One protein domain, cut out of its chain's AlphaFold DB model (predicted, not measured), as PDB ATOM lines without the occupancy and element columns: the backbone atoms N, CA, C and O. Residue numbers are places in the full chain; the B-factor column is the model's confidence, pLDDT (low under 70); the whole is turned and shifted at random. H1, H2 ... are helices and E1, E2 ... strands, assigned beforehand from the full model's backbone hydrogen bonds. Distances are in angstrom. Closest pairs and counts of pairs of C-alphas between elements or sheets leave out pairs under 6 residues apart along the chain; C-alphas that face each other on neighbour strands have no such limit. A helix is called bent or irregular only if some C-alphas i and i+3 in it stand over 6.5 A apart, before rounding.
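This is residues 4 to 74 of the 101 residues of an uncharacterized protein of Nocardioides eburneiflavus (UniProt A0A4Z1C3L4). A small antiparallel sheet, E1, E2, E3 in order, stands at one end; beyond it, over neither face, H1 has H3 at one end and H2 near the other. The printed part has 71 residues, with three named strands and three named helices, E1 E2 H1 H2 H3 E3, class mixed. It is only just compact, close to loose: radius of gyration of the C-alphas 13.3 A, spans 34 by 30 by 20 A.

Find C-alpha 12 at (22.174, -1.478, 35.045); E2, residues 12 to 17, runs 17.0 A. Its neighbours are E1, residues 4 to 6, and E3, residues 69 to 73, ending at (18.199, -5.911, 34.864). H1, residues 20 to 31, spans 18.2 A and is irregular: C-alphas 21 and 24 are 7.3 A apart. H2 is residues 35 to 42, H3 51 to 59.

Within hydrogen-bond range are N 5 and O 13, 2.8 A, in the hairpin E1 and E2, and N 16 and O 70, 2.9 A, between E2 and E3. H1 touches H3 with residues 20 to 23 alone, closest C-alphas Arg 20 and Val 58, 5.6 A. H1 and H2 are close but not clearly touching, closest C-alphas Phe 30 and Gln 38, 7.4 A. Every O i to N i+4 pair is within range in H2 and H3, 6 of 8 in H1.

The C-alphas farthest apart, Gly 10 and Ala 52, are 36.8 A apart. The printed part has no cut and no long link; no printed residue is under pLDDT 70.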
ATOM      1  N   GLN A   4      23.223  -2.147  26.358       88.38
ATOM      2  CA  GLN A   4      23.318  -1.905  27.796       88.38
ATOM      3  C   GLN A   4      22.737  -0.527  28.128       88.38
ATOM      4  O   GLN A   4      23.110   0.479  27.530       88.38
ATOM      5  N   VAL A   5      21.836  -0.473  29.107       88.50
ATOM      6  CA  VAL A   5      21.179   0.759  29.549       88.50
ATOM      7  C   VAL A   5      21.253   0.895  31.063       88.50
ATOM      8  O   VAL A   5      21.070  -0.072  31.797       88.50
ATOM      9  N   THR A   6      21.469   2.114  31.545       89.38
ATOM     10  CA  THR A   6      21.326   2.439  32.967       89.38
ATOM     11  C   THR A   6      19.988   3.141  33.165       89.38
ATOM     12  O   THR A   6      19.696   4.160  32.534       89.38
ATOM     13  N   LEU A   7      19.134   2.566  34.009       86.69
ATOM     14  CA  LEU A   7      17.848   3.149  34.370       86.69
ATOM     15  C   LEU A   7      18.049   4.407  35.227       86.69
ATOM     16  O   LEU A   7      19.106   4.639  35.807       86.69
ATOM     17  N   ARG A   8      17.001   5.233  35.336       83.44
ATOM     18  CA  ARG A   8      17.047   6.490  36.112       83.44
ATOM     19  C   ARG A   8      17.375   6.291  37.594       83.44
ATOM     20  O   ARG A   8      17.819   7.231  38.237       83.44
ATOM     21  N   ASP A   9      17.117   5.103  38.123       83.31
ATOM     22  CA  ASP A   9      17.422   4.713  39.501       83.31
ATOM     23  C   ASP A   9      18.865   4.199  39.681       83.31
ATOM     24  O   ASP A   9      19.233   3.781  40.775       83.31
ATOM     25  N   GLY A  10      19.692   4.235  38.629       87.06
ATOM     26  CA  GLY A  10      21.061   3.722  38.639       87.06
ATOM     27  C   GLY A  10      21.166   2.214  38.398       87.06
ATOM     28  O   GLY A  10      22.263   1.662  38.471       87.06
ATOM     29  N   THR A  11      20.059   1.524  38.107       85.44
ATOM     30  CA  THR A  11      20.074   0.086  37.816       85.44
ATOM     31  C   THR A  11      20.609  -0.174  36.413       85.44
ATOM     32  O   THR A  11      20.018   0.259  35.423       85.44
ATOM     33  N   ASP A  12      21.697  -0.937  36.319       87.44
ATOM     34  CA  ASP A  12      22.174  -1.478  35.045       87.44
ATOM     35  C   ASP A  12      21.192  -2.523  34.513       87.44
ATOM     36  O   ASP A  12      20.770  -3.423  35.243       87.44
ATOM     37  N   ALA A  13      20.877  -2.449  33.227       88.06
ATOM     38  CA  ALA A  13      20.027  -3.390  32.524       88.06
ATOM     39  C   ALA A  13      20.506  -3.598  31.084       88.06
ATOM     40  O   ALA A  13      21.292  -2.823  30.542       88.06
ATOM     41  N   PHE A  14      20.009  -4.657  30.462       86.31
ATOM     42  CA  PHE A  14      20.223  -4.976  29.062       86.31
ATOM     43  C   PHE A  14      18.883  -4.962  28.342       86.31
ATOM     44  O   PHE A  14      17.903  -5.514  28.839       86.31
ATOM     45  N   VAL A  15      18.841  -4.336  27.175       86.44
ATOM     46  CA  VAL A  15      17.730  -4.442  26.238       86.44
ATOM     47  C   VAL A  15      18.114  -5.478  25.194       86.44
ATOM     48  O   VAL A  15      19.112  -5.316  24.490       86.44
ATOM     49  N   VAL A  16      17.333  -6.549  25.121       83.94
ATOM     50  CA  VAL A  16      17.557  -7.671  24.204       83.94
ATOM     51  C   VAL A  16      16.304  -7.935  23.368       83.94
ATOM     52  O   VAL A  16      15.201  -7.642  23.835       83.94
ATOM     53  N   PRO A  17      16.429  -8.452  22.134       84.19
ATOM     54  CA  PRO A  17      15.282  -8.948  21.380       84.19
ATOM     55  C   PRO A  17      14.586 -10.076  22.142       84.19
ATOM     56  O   PRO A  17      15.258 -10.886  22.774       84.19
ATOM     57  N   LEU A  18      13.255 -10.112  22.088       83.62
ATOM     58  CA  LEU A  18      12.483 -11.250  22.579       83.62
ATOM     59  C   LEU A  18      12.566 -12.386  21.556       83.62
ATOM     60  O   LEU A  18      12.263 -12.164  20.382       83.62
ATOM     61  N   GLU A  19      12.932 -13.587  21.996       82.50
ATOM     62  CA  GLU A  19      12.986 -14.766  21.134       82.50
ATOM     63  C   GLU A  19      11.786 -15.695  21.367       82.50
ATOM     64  O   GLU A  19      11.151 -15.696  22.423       82.50
ATOM     65  N   ARG A  20      11.482 -16.551  20.382       82.44
ATOM     66  CA  ARG A  20      10.398 -17.551  20.483       82.44
ATOM     67  C   ARG A  20      10.579 -18.518  21.650       82.44
ATOM     68  O   ARG A  20       9.609 -18.951  22.268       82.44
ATOM     69  N   THR A  21      11.825 -18.812  21.997       81.94
ATOM     70  CA  THR A  21      12.198 -19.634  23.153       81.94
ATOM     71  C   THR A  21      11.822 -19.000  24.492       81.94
ATOM     72  O   THR A  21      11.661 -19.721  25.476       81.94
ATOM     73  N   ASP A  22      11.600 -17.684  24.540       83.31
ATOM     74  CA  ASP A  22      11.225 -16.966  25.761       83.31
ATOM     75  C   ASP A  22       9.721 -17.024  26.054       83.31
ATOM     76  O   ASP A  22       9.275 -16.499  27.076       83.31
ATOM     77  N   ARG A  23       8.921 -17.691  25.206       83.88
ATOM     78  CA  ARG A  23       7.458 -17.810  25.363       83.88
ATOM     79  C   ARG A  23       7.059 -18.252  26.773       83.88
ATOM     80  O   ARG A  23       6.204 -17.625  27.393       83.88
ATOM     81  N   ALA A  24       7.706 -19.289  27.306       83.25
ATOM     82  CA  ALA A  24       7.410 -19.801  28.645       83.25
ATOM     83  C   ALA A  24       7.792 -18.809  29.758       83.25
ATOM     84  O   ALA A  24       7.046 -18.645  30.724       83.25
ATOM     85  N   GLN A  25       8.923 -18.111  29.609       82.88
ATOM     86  CA  GLN A  25       9.335 -17.079  30.564       82.88
ATOM     87  C   GLN A  25       8.376 -15.886  30.541       82.88
ATOM     88  O   GLN A  25       8.013 -15.382  31.598       82.88
ATOM     89  N   LEU A  26       7.903 -15.472  29.361       84.31
ATOM     90  CA  LEU A  26       6.932 -14.387  29.229       84.31
ATOM     91  C   LEU A  26       5.622 -14.700  29.962       84.31
ATOM     92  O   LEU A  26       5.069 -13.817  30.616       84.31
ATOM     93  N   VAL A  27       5.135 -15.943  29.863       86.56
ATOM     94  CA  VAL A  27       3.941 -16.401  30.592       86.56
ATOM     95  C   VAL A  27       4.180 -16.339  32.096       86.56
ATOM     96  O   VAL A  27       3.409 -15.691  32.800       86.56
ATOM     97  N   ALA A  28       5.272 -16.939  32.578       84.81
ATOM     98  CA  ALA A  28       5.593 -16.950  34.001       84.81
ATOM     99  C   ALA A  28       5.691 -15.524  34.563       84.81
ATOM    100  O   ALA A  28       5.089 -15.203  35.584       84.81
ATOM    101  N   GLU A  29       6.391 -14.631  33.873       83.31
ATOM    102  CA  GLU A  29       6.541 -13.237  34.288       83.31
ATOM    103  C   GLU A  29       5.221 -12.458  34.229       83.31
ATOM    104  O   GLU A  29       4.969 -11.607  35.080       83.31
ATOM    105  N   PHE A  30       4.352 -12.752  33.257       84.31
ATOM    106  CA  PHE A  30       3.024 -12.148  33.175       84.31
ATOM    107  C   PHE A  30       2.141 -12.527  34.370       84.31
ATOM    108  O   PHE A  30       1.437 -11.669  34.909       84.31
ATOM    109  N   GLU A  31       2.211 -13.778  34.819       85.88
ATOM    110  CA  GLU A  31       1.466 -14.263  35.985       85.88
ATOM    111  C   GLU A  31       1.960 -13.649  37.304       85.88
ATOM    112  O   GLU A  31       1.171 -13.473  38.231       85.88
ATOM    113  N   HIS A  32       3.227 -13.228  37.374       84.44
ATOM    114  CA  HIS A  32       3.760 -12.478  38.518       84.44
ATOM    115  C   HIS A  32       3.316 -11.004  38.549       84.44
ATOM    116  O   HIS A  32       3.489 -10.327  39.568       84.44
ATOM    117  N   LEU A  33       2.759 -10.469  37.456       81.69
ATOM    118  CA  LEU A  33       2.272  -9.091  37.432       81.69
ATOM    119  C   LEU A  33       1.013  -8.933  38.284       81.69
ATOM    120  O   LEU A  33       0.126  -9.783  38.302       81.69
ATOM    121  N   SER A  34       0.876  -7.769  38.923       83.44
ATOM    122  CA  SER A  34      -0.369  -7.434  39.612       83.44
ATOM    123  C   SER A  34      -1.551  -7.385  38.624       83.44
ATOM    124  O   SER A  34      -1.372  -6.929  37.487       83.44
ATOM    125  N   PRO A  35      -2.781  -7.740  39.046       81.06
ATOM    126  CA  PRO A  35      -3.966  -7.683  38.183       81.06
ATOM    127  C   PRO A  35      -4.206  -6.298  37.563       81.06
ATOM    128  O   PRO A  35      -4.699  -6.171  36.443       81.06
ATOM    129  N   GLU A  36      -3.825  -5.233  38.272       83.94
ATOM    130  CA  GLU A  36      -3.879  -3.859  37.768       83.94
ATOM    131  C   GLU A  36      -2.894  -3.630  36.610       83.94
ATOM    132  O   GLU A  36      -3.240  -2.991  35.614       83.94
ATOM    133  N   SER A  37      -1.682  -4.180  36.705       82.94
ATOM    134  CA  SER A  37      -0.677  -4.105  35.639       82.94
ATOM    135  C   SER A  37      -1.106  -4.911  34.414       82.94
ATOM    136  O   SER A  37      -0.970  -4.425  33.290       82.94
ATOM    137  N   GLN A  38      -1.688  -6.097  34.622       83.31
ATOM    138  CA  GLN A  38      -2.261  -6.917  33.552       83.31
ATOM    139  C   GLN A  38      -3.387  -6.162  32.825       83.31
ATOM    140  O   GLN A  38      -3.346  -6.011  31.601       83.31
ATOM    141  N   ARG A  39      -4.327  -5.570  33.583       83.62
ATOM    142  CA  ARG A  39      -5.402  -4.733  33.027       83.62
ATOM    143  C   ARG A  39      -4.884  -3.546  32.239       83.62
ATOM    144  O   ARG A  39      -5.390  -3.278  31.159       83.62
ATOM    145  N   ARG A  40      -3.890  -2.820  32.750       84.50
ATOM    146  CA  ARG A  40      -3.318  -1.663  32.041       84.50
ATOM    147  C   ARG A  40      -2.601  -2.058  30.754       84.50
ATOM    148  O   ARG A  40      -2.566  -1.259  29.826       84.50
ATOM    149  N   ARG A  41      -2.041  -3.269  30.697       79.50
ATOM    150  CA  ARG A  41      -1.313  -3.778  29.528       79.50
ATOM    151  C   ARG A  41      -2.243  -4.166  28.382       79.50
ATOM    152  O   ARG A  41      -1.929  -3.865  27.238       79.50
ATOM    153  N   PHE A  42      -3.370  -4.799  28.694       81.81
ATOM    154  CA  PHE A  42      -4.318  -5.289  27.686       81.81
ATOM    155  C   PHE A  42      -5.608  -4.472  27.592       81.81
ATOM    156  O   PHE A  42      -6.475  -4.791  26.785       81.81
ATOM    157  N   LEU A  43      -5.749  -3.435  28.425       82.25
ATOM    158  CA  LEU A  43      -6.974  -2.642  28.600       82.25
ATOM    159  C   LEU A  43      -8.214  -3.509  28.900       82.25
ATOM    160  O   LEU A  43      -9.349  -3.079  28.720       82.25
ATOM    161  N   ALA A  44      -7.984  -4.731  29.386       78.56
ATOM    162  CA  ALA A  44      -8.969  -5.775  29.614       78.56
ATOM    163  C   ALA A  44      -8.512  -6.673  30.779       78.56
ATOM    164  O   ALA A  44      -7.311  -6.758  31.047       78.56
ATOM    165  N   PRO A  45      -9.434  -7.339  31.500       74.62
ATOM    166  CA  PRO A  45      -9.100  -8.274  32.576       74.62
ATOM    167  C   PRO A  45      -8.544  -9.595  32.016       74.62
ATOM    168  O   PRO A  45      -9.202 -10.630  32.049       74.62
ATOM    169  N   VAL A  46      -7.332  -9.545  31.467       81.31
ATOM    170  CA  VAL A  46      -6.594 -10.724  31.005       81.31
ATOM    171  C   VAL A  46      -5.851 -11.321  32.194       81.31
ATOM    172  O   VAL A  46      -4.945 -10.682  32.715       81.31
ATOM    173  N   HIS A  47      -6.240 -12.529  32.606       77.62
ATOM    174  CA  HIS A  47      -5.616 -13.253  33.722       77.62
ATOM    175  C   HIS A  47      -4.519 -14.222  33.270       77.62
ATOM    176  O   HIS A  47      -3.528 -14.393  33.970       77.62
ATOM    177  N   HIS A  48      -4.666 -14.800  32.076       82.00
ATOM    178  CA  HIS A  48      -3.678 -15.672  31.445       82.00
ATOM    179  C   HIS A  48      -3.523 -15.281  29.977       82.00
ATOM    180  O   HIS A  48      -4.490 -14.857  29.337       82.00
ATOM    181  N   LEU A  49      -2.310 -15.420  29.445       83.88
ATOM    182  CA  LEU A  49      -2.055 -15.236  28.019       83.88
ATOM    183  C   LEU A  49      -2.548 -16.479  27.279       83.88
ATOM    184  O   LEU A  49      -2.070 -17.579  27.542       83.88
ATOM    185  N   SER A  50      -3.510 -16.309  26.372       85.19
ATOM    186  CA  SER A  50      -3.927 -17.399  25.489       85.19
ATOM    187  C   SER A  50      -2.858 -17.678  24.435       85.19
ATOM    188  O   SER A  50      -2.045 -16.805  24.119       85.19
ATOM    189  N   ASP A  51      -2.889 -18.867  23.836       86.50
ATOM    190  CA  ASP A  51      -1.931 -19.224  22.789       86.50
ATOM    191  C   ASP A  51      -1.956 -18.245  21.616       86.50
ATOM    192  O   ASP A  51      -0.903 -17.777  21.208       86.50
ATOM    193  N   ALA A  52      -3.139 -17.807  21.177       85.88
ATOM    194  CA  ALA A  52      -3.261 -16.806  20.116       85.88
ATOM    195  C   ALA A  52      -2.614 -15.453  20.480       85.88
ATOM    196  O   ALA A  52      -2.100 -14.746  19.614       85.88
ATOM    197  N   MET A  53      -2.629 -15.071  21.764       85.31
ATOM    198  CA  MET A  53      -1.936 -13.863  22.223       85.31
ATOM    199  C   MET A  53      -0.424 -14.059  22.215       85.31
ATOM    200  O   MET A  53       0.300 -13.150  21.822       85.31
ATOM    201  N   LEU A  54       0.057 -15.227  22.640       86.06
ATOM    202  CA  LEU A  54       1.480 -15.561  22.616       86.06
ATOM    203  C   LEU A  54       2.012 -15.667  21.184       86.06
ATOM    204  O   LEU A  54       3.095 -15.155  20.911       86.06
ATOM    205  N   ASP A  55       1.224 -16.217  20.263       86.50
ATOM    206  CA  ASP A  55       1.564 -16.273  18.842       86.50
ATOM    207  C   ASP A  55       1.779 -14.855  18.299       86.50
ATOM    208  O   ASP A  55       2.753 -14.578  17.602       86.50
ATOM    209  N   HIS A  56       0.916 -13.911  18.686       83.31
ATOM    210  CA  HIS A  56       1.049 -12.524  18.257       83.31
ATOM    211  C   HIS A  56       2.195 -11.771  18.951       83.31
ATOM    212  O   HIS A  56       2.852 -10.945  18.323       83.31
ATOM    213  N   LEU A  57       2.423 -12.030  20.241       82.88
ATOM    214  CA  LEU A  57       3.412 -11.321  21.062       82.88
ATOM    215  C   LEU A  57       4.840 -11.846  20.898       82.88
ATOM    216  O   LEU A  57       5.777 -11.119  21.228       82.88
ATOM    217  N   VAL A  58       4.998 -13.097  20.461       85.31
ATOM    218  CA  VAL A  58       6.287 -13.794  20.419       85.31
ATOM    219  C   VAL A  58       6.551 -14.409  19.045       85.31
ATOM    220  O   VAL A  58       7.604 -14.162  18.465       85.31
ATOM    221  N   ASP A  59       5.619 -15.181  18.485       81.88
ATOM    222  CA  ASP A  59       5.905 -15.929  17.252       81.88
ATOM    223  C   ASP A  59       5.852 -15.063  15.992       81.88
ATOM    224  O   ASP A  59       6.640 -15.268  15.067       81.88
ATOM    225  N   HIS A  60       4.978 -14.060  15.960       83.56
ATOM    226  CA  HIS A  60       4.865 -13.099  14.859       83.56
ATOM    227  C   HIS A  60       5.892 -11.958  14.945       83.56
ATOM    228  O   HIS A  60       5.841 -11.038  14.131       83.56
ATOM    229  N   VAL A  61       6.815 -12.003  15.909       83.12
ATOM    230  CA  VAL A  61       7.924 -11.051  16.023       83.12
ATOM    231  C   VAL A  61       8.973 -11.411  14.974       83.12
ATOM    232  O   VAL A  61       9.666 -12.420  15.086       83.12
ATOM    233  N   ASP A  62       9.073 -10.590  13.934       77.19
ATOM    234  CA  ASP A  62      10.022 -10.748  12.827       77.19
ATOM    235  C   ASP A  62      11.288  -9.890  13.005       77.19
ATOM    236  O   ASP A  62      12.269 -10.061  12.283       77.19
ATOM    237  N   GLY A  63      11.281  -8.969  13.975       71.00
ATOM    238  CA  GLY A  63      12.376  -8.034  14.216       71.00
ATOM    239  C   GLY A  63      12.464  -6.887  13.203       71.00
ATOM    240  O   GLY A  63      13.402  -6.094  13.295       71.00
ATOM    241  N   ILE A  64      11.497  -6.768  12.283       75.38
ATOM    242  CA  ILE A  64      11.419  -5.718  11.260       75.38
ATOM    243  C   ILE A  64      10.097  -4.960  11.395       75.38
ATOM    244  O   ILE A  64      10.123  -3.821  11.853       75.38
ATOM    245  N   ASP A  65       8.957  -5.572  11.054       74.38
ATOM    246  CA  ASP A  65       7.632  -4.942  11.147       74.38
ATOM    247  C   ASP A  65       7.037  -5.072  12.557       74.38
ATOM    248  O   ASP A  65       6.336  -4.179  13.050       74.38
ATOM    249  N   HIS A  66       7.365  -6.167  13.242       74.88
ATOM    250  CA  HIS A  66       6.964  -6.470  14.604       74.88
ATOM    251  C   HIS A  66       8.206  -6.734  15.456       74.88
ATOM    252  O   HIS A  66       8.804  -7.809  15.442       74.88
ATOM    253  N   VAL A  67       8.587  -5.730  16.246       81.19
ATOM    254  CA  VAL A  67       9.751  -5.793  17.136       81.19
ATOM    255  C   VAL A  67       9.290  -5.892  18.586       81.19
ATOM    256  O   VAL A  67       8.609  -4.999  19.096       81.19
ATOM    257  N   ALA A  68       9.712  -6.952  19.271       84.00
ATOM    258  CA  ALA A  68       9.551  -7.108  20.708       84.00
ATOM    259  C   ALA A  68      10.923  -7.079  21.389       84.00
ATOM    260  O   ALA A  68      11.852  -7.782  20.991       84.00
ATOM    261  N   LEU A  69      11.044  -6.241  22.418       85.56
ATOM    262  CA  LEU A  69      12.260  -6.081  23.208       85.56
ATOM    263  C   LEU A  69      11.969  -6.376  24.678       85.56
ATOM    264  O   LEU A  69      10.909  -6.025  25.209       85.56
ATOM    265  N   VAL A  70      12.955  -6.970  25.332       83.81
ATOM    266  CA  VAL A  70      12.972  -7.324  26.745       83.81
ATOM    267  C   VAL A  70      14.000  -6.470  27.461       83.81
ATOM    268  O   VAL A  70      15.112  -6.291  26.972       83.81
ATOM    269  N   LEU A  71      13.637  -5.966  28.639       84.00
ATOM    270  CA  LEU A  71      14.572  -5.316  29.547       84.00
ATOM    271  C   LEU A  71      14.950  -6.300  30.660       84.00
ATOM    272  O   LEU A  71      14.112  -6.638  31.492       84.00
ATOM    273  N   CYS A  72      16.213  -6.712  30.694       81.19
ATOM    274  CA  CYS A  72      16.764  -7.609  31.700       81.19
ATOM    275  C   CYS A  72      17.702  -6.834  32.645       81.19
ATOM    276  O   CYS A  72      18.790  -6.431  32.225       81.19
ATOM    277  N   PRO A  73      17.316  -6.568  33.906       81.75
ATOM    278  CA  PRO A  73      18.199  -5.911  34.864       81.75
ATOM    279  C   PRO A  73      19.415  -6.792  35.192       81.75
ATOM    280  O   PRO A  73      19.297  -7.993  35.419       81.75
ATOM    281  N   ARG A  74      20.603  -6.185  35.271       74.75
ATOM    282  CA  ARG A  74      21.883  -6.868  35.537       74.75
ATOM    283  C   ARG A  74      21.975  -7.436  36.959       74.75
ATOM    284  O   ARG A  74      22.817  -8.294  37.222       74.75
TER     285      ARG A  74